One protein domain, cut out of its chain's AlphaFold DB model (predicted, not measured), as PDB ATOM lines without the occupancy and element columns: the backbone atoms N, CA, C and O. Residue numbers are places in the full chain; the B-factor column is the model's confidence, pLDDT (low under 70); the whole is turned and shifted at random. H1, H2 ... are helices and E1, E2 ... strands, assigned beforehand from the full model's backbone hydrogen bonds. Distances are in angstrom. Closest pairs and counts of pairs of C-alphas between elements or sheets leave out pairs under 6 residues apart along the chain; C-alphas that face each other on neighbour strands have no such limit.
ATOM      1  N   ALA A   7      18.145 -34.489  40.022       84.25
ATOM      2  CA  ALA A   7      19.213 -33.616  40.501       84.25
ATOM      3  C   ALA A   7      20.013 -32.984  39.346       84.25
ATOM      4  O   ALA A   7      20.314 -31.792  39.391       84.25
ATOM      5  N   LEU A   8      20.302 -33.758  38.294       82.69
ATOM      6  CA  LEU A   8      20.978 -33.264  37.096       82.69
ATOM      7  C   LEU A   8      20.081 -32.308  36.298       82.69
ATOM      8  O   LEU A   8      20.534 -31.260  35.846       82.69
ATOM      9  N   THR A   9      18.790 -32.624  36.167       86.25
ATOM     10  CA  THR A   9      17.811 -31.700  35.582       86.25
ATOM     11  C   THR A   9      17.783 -30.392  36.366       86.25
ATOM     12  O   THR A   9      17.873 -29.319  35.779       86.25
ATOM     13  N   ARG A  10      17.721 -30.465  37.702       87.12
ATOM     14  CA  ARG A  10      17.681 -29.287  38.570       87.12
ATOM     15  C   ARG A  10      18.882 -28.383  38.353       87.12
ATOM     16  O   ARG A  10      18.695 -27.183  38.182       87.12
ATOM     17  N   VAL A  11      20.091 -28.945  38.370       85.44
ATOM     18  CA  VAL A  11      21.313 -28.145  38.257       85.44
ATOM     19  C   VAL A  11      21.456 -27.540  36.857       85.44
ATOM     20  O   VAL A  11      21.809 -26.375  36.739       85.44
ATOM     21  N   CYS A  12      21.073 -28.258  35.798       84.00
ATOM     22  CA  CYS A  12      21.094 -27.728  34.429       84.00
ATOM     23  C   CYS A  12      20.074 -26.608  34.188       84.00
ATOM     24  O   CYS A  12      20.301 -25.734  33.348       84.00
ATOM     25  N   VAL A  13      18.938 -26.656  34.886       85.06
ATOM     26  CA  VAL A  13      17.846 -25.688  34.728       85.06
ATOM     27  C   VAL A  13      18.048 -24.477  35.636       85.06
ATOM     28  O   VAL A  13      18.000 -23.350  35.161       85.06
ATOM     29  N   LEU A  14      18.307 -24.685  36.926       83.38
ATOM     30  CA  LEU A  14      18.360 -23.616  37.933       83.38
ATOM     31  C   LEU A  14      19.783 -23.182  38.301       83.38
ATOM     32  O   LEU A  14      19.960 -22.163  38.968       83.38
ATOM     33  N   GLY A  15      20.790 -23.948  37.890       84.12
ATOM     34  CA  GLY A  15      22.170 -23.770  38.318       84.12
ATOM     35  C   GLY A  15      22.425 -24.341  39.711       84.12
ATOM     36  O   GLY A  15      21.507 -24.675  40.468       84.12
ATOM     37  N   GLY A  16      23.698 -24.453  40.069       84.31
ATOM     38  CA  GLY A  16      24.120 -24.956  41.371       84.31
ATOM     39  C   GLY A  16      25.474 -25.638  41.307       84.31
ATOM     40  O   GLY A  16      26.296 -25.307  40.462       84.31
ATOM     41  N   ASP A  17      25.690 -26.583  42.213       86.44
ATOM     42  CA  ASP A  17      26.883 -27.421  42.233       86.44
ATOM     43  C   ASP A  17      26.551 -28.818  41.702       86.44
ATOM     44  O   ASP A  17      25.508 -29.392  42.041       86.44
ATOM     45  N   TRP A  18      27.438 -29.358  40.872       84.25
ATOM     46  CA  TRP A  18      27.431 -30.751  40.455       84.25
ATOM     47  C   TRP A  18      28.836 -31.327  40.613       84.25
ATOM     48  O   TRP A  18      29.770 -30.869  39.964       84.25
ATOM     49  N   ASN A  19      28.984 -32.342  41.465       82.56
ATOM     50  CA  ASN A  19      30.268 -32.987  41.758       82.56
ATOM     51  C   ASN A  19      31.390 -32.006  42.168       82.56
ATOM     52  O   ASN A  19      32.549 -32.222  41.830       82.56
ATOM     53  N   GLY A  20      31.065 -30.945  42.915       81.75
ATOM     54  CA  GLY A  20      32.037 -29.942  43.363       81.75
ATOM     55  C   GLY A  20      32.376 -28.883  42.313       81.75
ATOM     56  O   GLY A  20      33.299 -28.092  42.523       81.75
ATOM     57  N   HIS A  21      31.658 -28.873  41.186       81.12
ATOM     58  CA  HIS A  21      31.812 -27.887  40.130       81.12
ATOM     59  C   HIS A  21      30.555 -27.022  39.994       81.12
ATOM     60  O   HIS A  21      29.443 -27.555  39.917       81.12
ATOM     61  N   PRO A  22      30.706 -25.688  39.899       82.50
ATOM     62  CA  PRO A  22      29.584 -24.816  39.605       82.50
ATOM     63  C   PRO A  22      29.078 -25.084  38.186       82.50
ATOM     64  O   PRO A  22      29.850 -25.147  37.228       82.50
ATOM     65  N   VAL A  23      27.766 -25.232  38.061       82.25
ATOM     66  CA  VAL A  23      27.055 -25.380  36.795       82.25
ATOM     67  C   VAL A  23      26.088 -24.217  36.664       82.25
ATOM     68  O   VAL A  23      25.242 -23.988  37.537       82.25
ATOM     69  N   ASP A  24      26.201 -23.501  35.551       81.25
ATOM     70  CA  ASP A  24      25.275 -22.432  35.214       81.25
ATOM     71  C   ASP A  24      23.921 -23.015  34.799       81.25
ATOM     72  O   ASP A  24      23.830 -23.941  33.985       81.25
ATOM     73  N   GLY A  25      22.856 -22.454  35.373       78.50
ATOM     74  CA  GLY A  25      21.483 -22.798  35.021       78.50
ATOM     75  C   GLY A  25      21.118 -22.311  33.625       78.50
ATOM     76  O   GLY A  25      21.928 -21.702  32.921       78.50
ATOM     77  N   ALA A  26      19.897 -22.596  33.173       76.31
ATOM     78  CA  ALA A  26      19.392 -22.062  31.910       76.31
ATOM     79  C   ALA A  26      19.393 -20.529  31.952       76.31
ATOM     80  O   ALA A  26      19.006 -19.930  32.956       76.31
ATOM     81  N   GLU A  27      19.838 -19.903  30.859       66.62
ATOM     82  CA  GLU A  27      20.035 -18.446  30.771       66.62
ATOM     83  C   GLU A  27      18.755 -17.669  31.116       66.62
ATOM     84  O   GLU A  27      18.820 -16.614  31.749       66.62
ATOM     85  N   THR A  28      17.588 -18.257  30.829       63.91
ATOM     86  CA  THR A  28      16.249 -17.765  31.197       63.91
ATOM     87  C   THR A  28      16.087 -17.464  32.697       63.91
ATOM     88  O   THR A  28      15.217 -16.679  33.077       63.91
ATOM     89  N   PHE A  29      16.910 -18.067  33.564       68.12
ATOM     90  CA  PHE A  29      16.901 -17.840  35.012       68.12
ATOM     91  C   PHE A  29      18.000 -16.883  35.509       68.12
ATOM     92  O   PHE A  29      17.909 -16.437  36.653       68.12
ATOM     93  N   GLN A  30      19.018 -16.564  34.697       55.16
ATOM     94  CA  GLN A  30      20.209 -15.815  35.131       55.16
ATOM     95  C   GLN A  30      20.400 -14.435  34.465       55.16
ATOM     96  O   GLN A  30      21.062 -13.583  35.055       55.16
ATOM     97  N   ALA A  31      19.818 -14.160  33.292       53.28
ATOM     98  CA  ALA A  31      20.030 -12.893  32.581       53.28
ATOM     99  C   ALA A  31      18.859 -11.899  32.772       53.28
ATOM    100  O   ALA A  31      17.810 -12.096  32.168       53.28
ATOM    101  N   GLU A  32      19.041 -10.863  33.618       46.28
ATOM    102  CA  GLU A  32      18.480  -9.478  33.552       46.28
ATOM    103  C   GLU A  32      18.071  -8.869  34.927       46.28
ATOM    104  O   GLU A  32      17.581  -9.584  35.808       46.28
ATOM    105  N   PRO A  33      18.184  -7.529  35.121       42.88
ATOM    106  CA  PRO A  33      18.082  -6.831  36.420       42.88
ATOM    107  C   PRO A  33      16.678  -6.826  37.068       42.88
ATOM    108  O   PRO A  33      16.511  -6.327  38.178       42.88
ATOM    109  N   TYR A  34      15.675  -7.400  36.386       45.03
ATOM    110  CA  TYR A  34      14.276  -7.591  36.816       45.03
ATOM    111  C   TYR A  34      13.957  -9.046  37.237       45.03
ATOM    112  O   TYR A  34      12.789  -9.418  37.351       45.03
ATOM    113  N   VAL A  35      14.989  -9.882  37.400       51.72
ATOM    114  CA  VAL A  35      15.057 -11.174  38.112       51.72
ATOM    115  C   VAL A  35      13.760 -12.009  38.085       51.72
ATOM    116  O   VAL A  35      13.006 -12.119  39.054       51.72
ATOM    117  N   THR A  36      13.578 -12.647  36.927       64.81
ATOM    118  CA  THR A  36      12.798 -13.857  36.609       64.81
ATOM    119  C   THR A  36      11.276 -13.821  36.812       64.81
ATOM    120  O   THR A  36      10.731 -14.199  37.849       64.81
ATOM    121  N   ALA A  37      10.550 -13.513  35.726       67.25
ATOM    122  CA  ALA A  37       9.107 -13.765  35.599       67.25
ATOM    123  C   ALA A  37       8.718 -15.222  35.930       67.25
ATOM    124  O   ALA A  37       7.605 -15.466  36.392       67.25
ATOM    125  N   ALA A  38       9.656 -16.162  35.761       72.19
ATOM    126  CA  ALA A  38       9.513 -17.554  36.164       72.19
ATOM    127  C   ALA A  38       9.081 -17.695  37.633       72.19
ATOM    128  O   ALA A  38       8.167 -18.448  37.920       72.19
ATOM    129  N   PHE A  39       9.643 -16.923  38.567       79.12
ATOM    130  CA  PHE A  39       9.310 -17.061  39.990       79.12
ATOM    131  C   PHE A  39       8.096 -16.227  40.443       79.12
ATOM    132  O   PHE A  39       7.829 -16.150  41.637       79.12
ATOM    133  N   ARG A  40       7.339 -15.601  39.526       83.81
ATOM    134  CA  ARG A  40       6.126 -14.840  39.901       83.81
ATOM    135  C   ARG A  40       4.980 -15.739  40.345       83.81
ATOM    136  O   ARG A  40       4.196 -15.349  41.204       83.81
ATOM    137  N   THR A  41       4.845 -16.898  39.710       89.00
ATOM    138  CA  THR A  41       3.840 -17.905  40.050       89.00
ATOM    139  C   THR A  41       4.422 -19.293  39.830       89.00
ATOM    140  O   THR A  41       5.324 -19.464  39.008       89.00
ATOM    141  N   PHE A  42       3.859 -20.297  40.502       90.25
ATOM    142  CA  PHE A  42       4.253 -21.688  40.287       90.25
ATOM    143  C   PHE A  42       4.067 -22.137  38.825       90.25
ATOM    144  O   PHE A  42       4.916 -22.833  38.279       90.25
ATOM    145  N   GLU A  43       2.999 -21.693  38.156       91.00
ATOM    146  CA  GLU A  43       2.743 -22.026  36.746       91.00
ATOM    147  C   GLU A  43       3.760 -21.361  35.804       91.00
ATOM    148  O   GLU A  43       4.244 -21.988  34.863       91.00
ATOM    149  N   SER A  44       4.147 -20.108  36.073       87.75
ATOM    150  CA  SER A  44       5.222 -19.435  35.329       87.75
ATOM    151  C   SER A  44       6.568 -20.133  35.521       87.75
ATOM    152  O   SER A  44       7.347 -20.224  34.573       87.75
ATOM    153  N   PHE A  45       6.827 -20.646  36.726       88.12
ATOM    154  CA  PHE A  45       8.045 -21.380  37.042       88.12
ATOM    155  C   PHE A  45       8.083 -22.700  36.289       88.12
ATOM    156  O   PHE A  45       9.054 -22.977  35.593       88.12
ATOM    157  N   TRP A  46       7.005 -23.480  36.376       90.56
ATOM    158  CA  TRP A  46       6.889 -24.733  35.645       90.56
ATOM    159  C   TRP A  46       7.076 -24.495  34.146       90.56
ATOM    160  O   TRP A  46       7.960 -25.103  33.547       90.56
ATOM    161  N   LYS A  47       6.351 -23.540  33.553       87.94
ATOM    162  CA  LYS A  47       6.526 -23.215  32.135       87.94
ATOM    163  C   LYS A  47       7.986 -22.897  31.785       87.94
ATOM    164  O   LYS A  47       8.479 -23.387  30.777       87.94
ATOM    165  N   ALA A  48       8.684 -22.122  32.614       86.12
ATOM    166  CA  ALA A  48      10.092 -21.809  32.381       86.12
ATOM    167  C   ALA A  48      11.003 -23.049  32.470       86.12
ATOM    168  O   ALA A  48      11.970 -23.145  31.716       86.12
ATOM    169  N   VAL A  49      10.700 -24.005  33.357       88.38
ATOM    170  CA  VAL A  49      11.412 -25.292  33.425       88.38
ATOM    171  C   VAL A  49      11.173 -26.115  32.159       88.38
ATOM    172  O   VAL A  49      12.133 -26.629  31.588       88.38
ATOM    173  N   ASP A  50       9.927 -26.206  31.690       88.38
ATOM    174  CA  ASP A  50       9.601 -26.927  30.454       88.38
ATOM    175  C   ASP A  50      10.257 -26.277  29.230       88.38
ATOM    176  O   ASP A  50      10.842 -26.980  28.411       88.38
ATOM    177  N   ASP A  51      10.238 -24.945  29.133       86.50
ATOM    178  CA  ASP A  51      10.899 -24.208  28.053       86.50
ATOM    179  C   ASP A  51      12.428 -24.432  28.083       86.50
ATOM    180  O   ASP A  51      13.047 -24.634  27.038       86.50
ATOM    181  N   ALA A  52      13.047 -24.475  29.271       84.12
ATOM    182  CA  ALA A  52      14.476 -24.762  29.422       84.12
ATOM    183  C   ALA A  52      14.836 -26.202  29.015       84.12
ATOM    184  O   ALA A  52      15.854 -26.419  28.357       84.12
ATOM    185  N   ILE A  53      13.998 -27.181  29.373       87.06
ATOM    186  CA  ILE A  53      14.164 -28.576  28.946       87.06
ATOM    187  C   ILE A  53      13.923 -28.706  27.440       87.06
ATOM    188  O   ILE A  53      14.623 -29.464  26.783       87.06
ATOM    189  N   ALA A  54      12.975 -27.969  26.865       85.00
ATOM    190  CA  ALA A  54      12.733 -27.986  25.426       85.00
ATOM    191  C   ALA A  54      13.899 -27.376  24.632       85.00
ATOM    192  O   ALA A  54      14.231 -27.886  23.565       85.00
ATOM    193  N   LEU A  55      14.531 -26.320  25.158       81.88
ATOM    194  CA  LEU A  55      15.688 -25.664  24.542       81.88
ATOM    195  C   LEU A  55      16.977 -26.486  24.684       81.88
ATOM    196  O   LEU A  55      17.808 -26.500  23.779       81.88
ATOM    197  N   HIS A  56      17.137 -27.185  25.809       82.50
ATOM    198  CA  HIS A  56      18.291 -28.037  26.104       82.50
ATOM    199  C   HIS A  56      17.840 -29.453  26.499       82.50
ATOM    200  O   HIS A  56      18.022 -29.866  27.648       82.50
ATOM    201  N   PRO A  57      17.248 -30.227  25.572       82.31
ATOM    202  CA  PRO A  57      16.607 -31.505  25.898       82.31
ATOM    203  C   PRO A  57      17.593 -32.598  26.284       82.31
ATOM    204  O   PRO A  57      17.193 -33.642  26.812       82.31
ATOM    205  N   TYR A  58      18.875 -32.368  26.029       84.25
ATOM    206  CA  TYR A  58      19.925 -33.345  26.189       84.25
ATOM    207  C   TYR A  58      21.083 -32.795  27.013       84.25
ATOM    208  O   TYR A  58      21.430 -31.617  26.942       84.25
ATOM    209  N   VAL A  59      21.708 -33.682  27.776       83.06
ATOM    210  CA  VAL A  59      22.910 -33.393  28.549       83.06
ATOM    211  C   VAL A  59      23.946 -34.482  28.353       83.06
ATOM    212  O   VAL A  59      23.621 -35.661  28.209       83.06
ATOM    213  N   HIS A  60      25.201 -34.077  28.393       83.75
ATOM    214  CA  HIS A  60      26.349 -34.957  28.468       83.75
ATOM    215  C   HIS A  60      27.106 -34.664  29.761       83.75
ATOM    216  O   HIS A  60      27.229 -33.505  30.164       83.75
ATOM    217  N   TYR A  61      27.584 -35.713  30.421       81.81
ATOM    218  CA  TYR A  61      28.491 -35.571  31.549       81.81
ATOM    219  C   TYR A  61      29.909 -35.872  31.070       81.81
ATOM    220  O   TYR A  61      30.188 -36.982  30.625       81.81
ATOM    221  N   ASP A  62      30.756 -34.851  31.122       80.69
ATOM    222  CA  ASP A  62      32.166 -34.890  30.750       80.69
ATOM    223  C   ASP A  62      32.949 -35.294  32.007       80.69
ATOM    224  O   ASP A  62      33.251 -34.449  32.857       80.69
ATOM    225  N   ASP A  63      33.176 -36.607  32.156       77.00
ATOM    226  CA  ASP A  63      33.833 -37.224  33.318       77.00
ATOM    227  C   ASP A  63      35.233 -36.638  33.559       77.00
ATOM    228  O   ASP A  63      35.587 -36.331  34.697       77.00
ATOM    229  N   ASP A  64      36.002 -36.417  32.488       78.50
ATOM    230  CA  ASP A  64      37.379 -35.914  32.555       78.50
ATOM    231  C   ASP A  64      37.451 -34.502  33.144       78.50
ATOM    232  O   ASP A  64      38.411 -34.143  33.829       78.50
ATOM    233  N   ARG A  65      36.435 -33.678  32.865       74.06
ATOM    234  CA  ARG A  65      36.357 -32.289  33.335       74.06
ATOM    235  C   ARG A  65      35.393 -32.100  34.505       74.06
ATOM    236  O   ARG A  65      35.218 -30.964  34.942       74.06
ATOM    237  N   GLY A  66      34.754 -33.171  34.977       74.62
ATOM    238  CA  GLY A  66      33.793 -33.143  36.079       74.62
ATOM    239  C   GLY A  66      32.578 -32.245  35.828       74.62
ATOM    240  O   GLY A  66      32.001 -31.717  36.775       74.62
ATOM    241  N   ARG A  67      32.192 -32.017  34.566       77.44
ATOM    242  CA  ARG A  67      31.218 -30.971  34.204       77.44
ATOM    243  C   ARG A  67      30.049 -31.500  33.387       77.44
ATOM    244  O   ARG A  67      30.158 -32.475  32.648       77.44
ATOM    245  N   VAL A  68      28.928 -30.795  33.476       80.44
ATOM    246  CA  VAL A  68      27.729 -31.085  32.689       80.44
ATOM    247  C   VAL A  68      27.667 -30.148  31.492       80.44
ATOM    248  O   VAL A  68      27.790 -28.934  31.632       80.44
ATOM    249  N   ILE A  69      27.457 -30.715  30.310       79.81
ATOM    250  CA  ILE A  69      27.316 -29.986  29.054       79.81
ATOM    251  C   ILE A  69      25.872 -30.125  28.584       79.81
ATOM    252  O   ILE A  69      25.372 -31.234  28.400       79.81
ATOM    253  N   ARG A  70      25.197 -28.991  28.389       79.12
ATOM    254  CA  ARG A  70      23.852 -28.928  27.803       79.12
ATOM    255  C   ARG A  70      23.958 -28.942  26.287       79.12
ATOM    256  O   ARG A  70      24.793 -28.241  25.724       79.12
ATOM    257  N   ILE A  71      23.107 -29.723  25.639       72.88
ATOM    258  CA  ILE A  71      23.105 -29.912  24.192       72.88
ATOM    259  C   ILE A  71      21.759 -29.414  23.661       72.88
ATOM    260  O   ILE A  71      20.706 -29.927  24.043       72.88
ATOM    261  N   THR A  72      21.814 -28.382  22.817       70.06
ATOM    262  CA  THR A  72      20.653 -27.769  22.149       70.06
ATOM    263  C   THR A  72      20.216 -28.566  20.926       70.06
ATOM    264  O   THR A  72      19.034 -28.837  20.770       70.06
ATOM    265  N   ASP A  73      21.171 -29.000  20.102       62.00
ATOM    266  CA  ASP A  73      20.925 -29.803  18.906       62.00
ATOM    267  C   ASP A  73      21.885 -30.990  18.841       62.00
ATOM    268  O   ASP A  73      23.084 -30.868  19.101       62.00
ATOM    269  N   VAL A  74      21.360 -32.149  18.441       59.19
ATOM    270  CA  VAL A  74      22.149 -33.362  18.185       59.19
ATOM    271  C   VAL A  74      22.783 -33.261  16.792       59.19
ATOM    272  O   VAL A  74      22.511 -34.075  15.912       59.19
ATOM    273  N   VAL A  75      23.594 -32.233  16.533       49.53
ATOM    274  CA  VAL A  75      24.381 -32.196  15.291       49.53
ATOM    275  C   VAL A  75      25.581 -33.111  15.498       49.53
ATOM    276  O   VAL A  75      26.565 -32.717  16.110       49.53
ATOM    277  N   SER A  76      25.420 -34.368  15.066       50.81
ATOM    278  CA  SER A  76      26.437 -35.428  15.027       50.81
ATOM    279  C   SER A  76      27.354 -35.447  16.251       50.81
ATOM    280  O   SER A  76      28.493 -34.984  16.194       50.81
ATOM    281  N   CYS A  77      26.865 -35.998  17.365       53.97
ATOM    282  CA  CYS A  77      27.773 -36.441  18.417       53.97
ATOM    283  C   CYS A  77      28.767 -37.419  17.780       53.97
ATOM    284  O   CYS A  77      28.343 -38.444  17.247       53.97
ATOM    285  N   GLU A  78      30.049 -37.054  17.777       54.09
ATOM    286  CA  GLU A  78      31.143 -37.938  17.379       54.09
ATOM    287  C   GLU A  78      30.977 -39.298  18.077       54.09
ATOM    288  O   GLU A  78      30.507 -39.368  19.220       54.09
ATOM    289  N   ASP A  79      31.304 -40.380  17.366       52.19
ATOM    290  CA  ASP A  79      31.134 -41.752  17.846       52.19
ATOM    291  C   ASP A  79      31.709 -41.914  19.267       52.19
ATOM    292  O   ASP A  79      32.920 -41.857  19.474       52.19
ATOM    293  N   GLY A  80      30.830 -42.114  20.257       62.56
ATOM    294  CA  GLY A  80      31.211 -42.376  21.651       62.56
ATOM    295  C   GLY A  80      30.629 -41.434  22.709       62.56
ATOM    296  O   GLY A  80      30.736 -41.748  23.895       62.56
ATOM    297  N   LEU A  81      29.975 -40.326  22.340       70.81
ATOM    298  CA  LEU A  81      29.415 -39.408  23.337       70.81
ATOM    299  C   LEU A  81      28.117 -39.960  23.956       70.81
ATOM    300  O   LEU A  81      27.079 -40.068  23.298       70.81
ATOM    301  N   GLU A  82      28.150 -40.300  25.246       75.75
ATOM    302  CA  GLU A  82      26.946 -40.732  25.953       75.75
ATOM    303  C   GLU A  82      26.081 -39.523  26.338       75.75
ATOM    304  O   GLU A  82      26.403 -38.754  27.248       75.75
ATOM    305  N   VAL A  83      24.960 -39.373  25.631       78.88
ATOM    306  CA  VAL A  83      23.969 -38.314  25.845       78.88
ATOM    307  C   VAL A  83      22.782 -38.842  26.653       78.88
ATOM    308  O   VAL A  83      22.311 -39.969  26.478       78.88
ATOM    309  N   ARG A  84      22.265 -38.008  27.552       83.62
ATOM    310  CA  ARG A  84      21.091 -38.267  28.387       83.62
ATOM    311  C   ARG A  84      19.996 -37.277  28.047       83.62
ATOM    312  O   ARG A  84      20.259 -36.087  27.936       83.62
ATOM    313  N   LYS A  85      18.758 -37.750  27.939       83.88
ATOM    314  CA  LYS A  85      17.596 -36.868  27.808       83.88
ATOM    315  C   LYS A  85      17.194 -36.337  29.185       83.88
ATOM    316  O   LYS A  85      17.083 -37.132  30.122       83.88
ATOM    317  N   LEU A  86      16.976 -35.028  29.292       86.12
ATOM    318  CA  LEU A  86      16.353 -34.422  30.465       86.12
ATOM    319  C   LEU A  86      14.871 -34.796  30.519       86.12
ATOM    320  O   LEU A  86      14.191 -34.910  29.496       86.12
ATOM    321  N   CYS A  87      14.364 -34.981  31.731       81.88
ATOM    322  CA  CYS A  87      12.951 -35.236  31.975       81.88
ATOM    323  C   CYS A  87      12.370 -34.101  32.806       81.88
ATOM    324  O   CYS A  87      12.995 -33.678  33.783       81.88
ATOM    325  N   THR A  88      11.166 -33.653  32.445       83.31
ATOM    326  CA  THR A  88      10.378 -32.769  33.306       83.31
ATOM    327  C   THR A  88      10.110 -33.498  34.627       83.31
ATOM    328  O   THR A  88       9.583 -34.616  34.600       83.31
ATOM    329  N   PRO A  89      10.486 -32.913  35.776       86.69
ATOM    330  CA  PRO A  89      10.238 -33.518  37.078       86.69
ATOM    331  C   PRO A  89       8.746 -33.581  37.402       86.69
ATOM    332  O   PRO A  89       7.927 -32.852  36.837       86.69
ATOM    333  N   ALA A  90       8.384 -34.413  38.375       90.12
ATOM    334  CA  ALA A  90       7.021 -34.431  38.888       90.12
ATOM    335  C   ALA A  90       6.620 -33.056  39.459       90.12
ATOM    336  O   ALA A  90       7.425 -32.358  40.078       90.12
ATOM    337  N   ARG A  91       5.337 -32.697  39.323       90.50
ATOM    338  CA  ARG A  91       4.788 -31.407  39.786       90.50
ATOM    339  C   ARG A  91       5.089 -31.111  41.262       90.50
ATOM    340  O   ARG A  91       5.350 -29.964  41.605       90.50
ATOM    341  N   GLN A  92       5.058 -32.127  42.128       92.31
ATOM    342  CA  GLN A  92       5.376 -31.984  43.557       92.31
ATOM    343  C   GLN A  92       6.830 -31.547  43.769       92.31
ATOM    344  O   GLN A  92       7.085 -30.587  44.486       92.31
ATOM    345  N   LEU A  93       7.765 -32.181  43.063       90.06
ATOM    346  CA  LEU A  93       9.181 -31.839  43.135       90.06
ATOM    347  C   LEU A  93       9.466 -30.454  42.534       90.06
ATOM    348  O   LEU A  93      10.260 -29.690  43.077       90.06
ATOM    349  N   LEU A  94       8.768 -30.084  41.455       90.50
ATOM    350  CA  LEU A  94       8.817 -28.719  40.925       90.50
ATOM    351  C   LEU A  94       8.348 -27.688  41.961       90.50
ATOM    352  O   LEU A  94       8.937 -26.612  42.046       90.50
ATOM    353  N   ALA A  95       7.316 -27.999  42.753       91.38
ATOM    354  CA  ALA A  95       6.839 -27.106  43.808       91.38
ATOM    355  C   ALA A  95       7.898 -26.921  44.901       91.38
ATOM    356  O   ALA A  95       8.167 -25.795  45.307       91.38
ATOM    357  N   GLU A  96       8.582 -27.991  45.303       91.38
ATOM    358  CA  GLU A  96       9.706 -27.897  46.243       91.38
ATOM    359  C   GLU A  96      10.840 -27.014  45.702       91.38
ATOM    360  O   GLU A  96      11.417 -26.208  46.436       91.38
ATOM    361  N   TRP A  97      11.157 -27.127  44.407       89.75
ATOM    362  CA  TRP A  97      12.186 -26.295  43.775       89.75
ATOM    363  C   TRP A  97      11.779 -24.826  43.714       89.75
ATOM    364  O   TRP A  97      12.621 -23.957  43.952       89.75
ATOM    365  N   TYR A  98      10.505 -24.561  43.427       88.88
ATOM    366  CA  TYR A  98       9.929 -23.223  43.421       88.88
ATOM    367  C   TYR A  98      10.038 -22.564  44.802       88.88
ATOM    368  O   TYR A  98      10.628 -21.490  44.912       88.88
ATOM    369  N   GLU A  99       9.583 -23.242  45.859       89.00
ATOM    370  CA  GLU A  99       9.661 -22.742  47.239       89.00
ATOM    371  C   GLU A  99      11.113 -22.517  47.691       89.00
ATOM    372  O   GLU A  99      11.447 -21.472  48.255       89.00
ATOM    373  N   CYS A 100      12.022 -23.448  47.376       84.75
ATOM    374  CA  CYS A 100      13.449 -23.267  47.653       84.75
ATOM    375  C   CYS A 100      14.030 -22.048  46.922       84.75
ATOM    376  O   CYS A 100      14.861 -21.324  47.476       84.75
ATOM    377  N   GLY A 101      13.627 -21.828  45.670       81.00
ATOM    378  CA  GLY A 101      14.053 -20.677  44.880       81.00
ATOM    379  C   GLY A 101      13.545 -19.358  45.461       81.00
ATOM    380  O   GLY A 101      14.332 -18.421  45.602       81.00
ATOM    381  N   LEU A 102      12.279 -19.306  45.888       82.06
ATOM    382  CA  LEU A 102      11.707 -18.151  46.588       82.06
ATOM    383  C   LEU A 102      12.456 -17.841  47.891       82.06
ATOM    384  O   LEU A 102      12.831 -16.692  48.125       82.06
ATOM    385  N   ALA A 103      12.738 -18.858  48.711       79.88
ATOM    386  CA  ALA A 103      13.473 -18.686  49.963       79.88
ATOM    387  C   ALA A 103      14.889 -18.127  49.735       79.88
ATOM    388  O   ALA A 103      15.318 -17.217  50.443       79.88
ATOM    389  N   ARG A 104      15.606 -18.625  48.717       72.62
ATOM    390  CA  ARG A 104      16.932 -18.106  48.343       72.62
ATOM    391  C   ARG A 104      16.870 -16.646  47.896       72.62
ATOM    392  O   ARG A 104      17.729 -15.866  48.292       72.62
ATOM    393  N   ARG A 105      15.850 -16.261  47.122       71.06
ATOM    394  CA  ARG A 105      15.655 -14.865  46.695       71.06
ATOM    395  C   ARG A 105      15.423 -13.923  47.870       71.06
ATOM    396  O   ARG A 105      16.075 -12.890  47.946       71.06
ATOM    397  N   ALA A 106      14.569 -14.314  48.815       66.00
ATOM    398  CA  ALA A 106      14.272 -13.504  49.996       66.00
ATOM    399  C   ALA A 106      15.508 -13.229  50.877       66.00
ATOM    400  O   ALA A 106      15.523 -12.252  51.623       66.00
ATOM    401  N   ILE A 107      16.534 -14.086  50.807       63.50
ATOM    402  CA  ILE A 107      17.815 -13.894  51.501       63.50
ATOM    403  C   ILE A 107      18.715 -12.911  50.740       63.50
ATOM    404  O   ILE A 107      19.359 -12.085  51.373       63.50
ATOM    405  N   CYS A 108      18.755 -12.981  49.405       54.66
ATOM    406  CA  CYS A 108      19.593 -12.106  48.576       54.66
ATOM    407  C   CYS A 108      19.049 -10.673  48.425       54.66
ATOM    408  O   CYS A 108      19.802  -9.784  48.043       54.66
ATOM    409  N   GLU A 109      17.755 -10.454  48.676       55.81
ATOM    410  CA  GLU A 109      17.083  -9.146  48.573       55.81
ATOM    411  C   GLU A 109      17.051  -8.362  49.914       55.81
ATOM    412  O   GLU A 109      16.419  -7.308  49.988       55.81
ATOM    413  N   ARG A 110      17.712  -8.861  50.972       51.00
ATOM    414  CA  ARG A 110      17.875  -8.199  52.285       51.00
ATOM    415  C   ARG A 110      19.242  -7.543  52.431       51.00
ATOM    416  O   ARG A 110      19.281  -6.468  53.069       51.00
TER     417      ARG A 110
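Overview. This is residues 7 to 110 of the 110 residues of an uncharacterized protein of Caballeronia sordidicola (UniProt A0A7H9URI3). The short helix H1 sits in the middle, with the three-stranded sheet of E3, E4 and E5 on one side of it, the small hairpin E1 and E2 beside it, and the longer helices H3 and H4 set crosswise to each other. H4 meets the first residues of H3, the short H2 sits by that meeting place, and at the sheet's end of the domain the loop residues 75 to 80 stick out free. The printed part has 104 residues with four named helices and five named strands, in the order H1 E1 E2 H2 H3 E3 E4 E5 H4. The larger sheet runs E4, E3, E5, both sheets are antiparallel, and the class is mixed, helices and strands. The whole is compact, with a radius of gyration of the C-alphas of 14.5 A, yet elongated, spanning 48 by 26 by 26 A.

Along the chain. H1, residues 7 to 14, begins with C-alpha 7 at (19.213, -33.616, 40.501). E1 is residues 16 to 18 and E2 residues 21 to 23. H2 is residues 37 to 40, and H3, residues 42 to 55, is 19.9 A long, with C-alpha 42 at (4.253, -21.688, 40.287). E3, residues 58 to 62, is 13.2 A long, E4, residues 67 to 71, is 12.9 A long, and E5 is residues 83 to 85. H4, residues 91 to 108, is 25.9 A long and ends with C-alpha 108 at (19.593, -12.106, 48.576).

Arrangement. H3 is the hub, touching H1, H2 and H4. H1 and H3 only just touch, with 3 pairs of C-alphas within 8 A, closest Val 13 and Ala 52 at 6.4 A, about perpendicular at 78 degrees. H3 and H4 touch, closest C-alphas Phe 42 and Tyr 98 at 6.7 A, about perpendicular at 77 degrees. H2 and H3 touch only at the corner, closest C-alphas Ala 38 and Phe 45 at 4.2 A. H1 is on the larger sheet at a height over the sheet of 10.0 A. In the hairpin E3 and E4, N 60 and O 69 are 2.8 A apart, within hydrogen-bond range; between the antiparallel E3 and E5, N 59 and O 84 are 2.8 A apart. In the hairpin E1 and E2, N 18 and O 21 are 2.9 A apart. In H1, H3 and H4 every O i to N i+4 pair is within hydrogen-bond range; H2 is too short for such a pair.

Size, cuts and confidence. The two C-alphas farthest apart, those of Asp 79 and Arg 110, are 49.9 A apart. The printed part has no cut. The links E2 to H2 and E4 to E5 are long. The mean pLDDT of the printed part is 77.1, and residues 27 to 37, 73 to 80 and 106 to 110 are under 70.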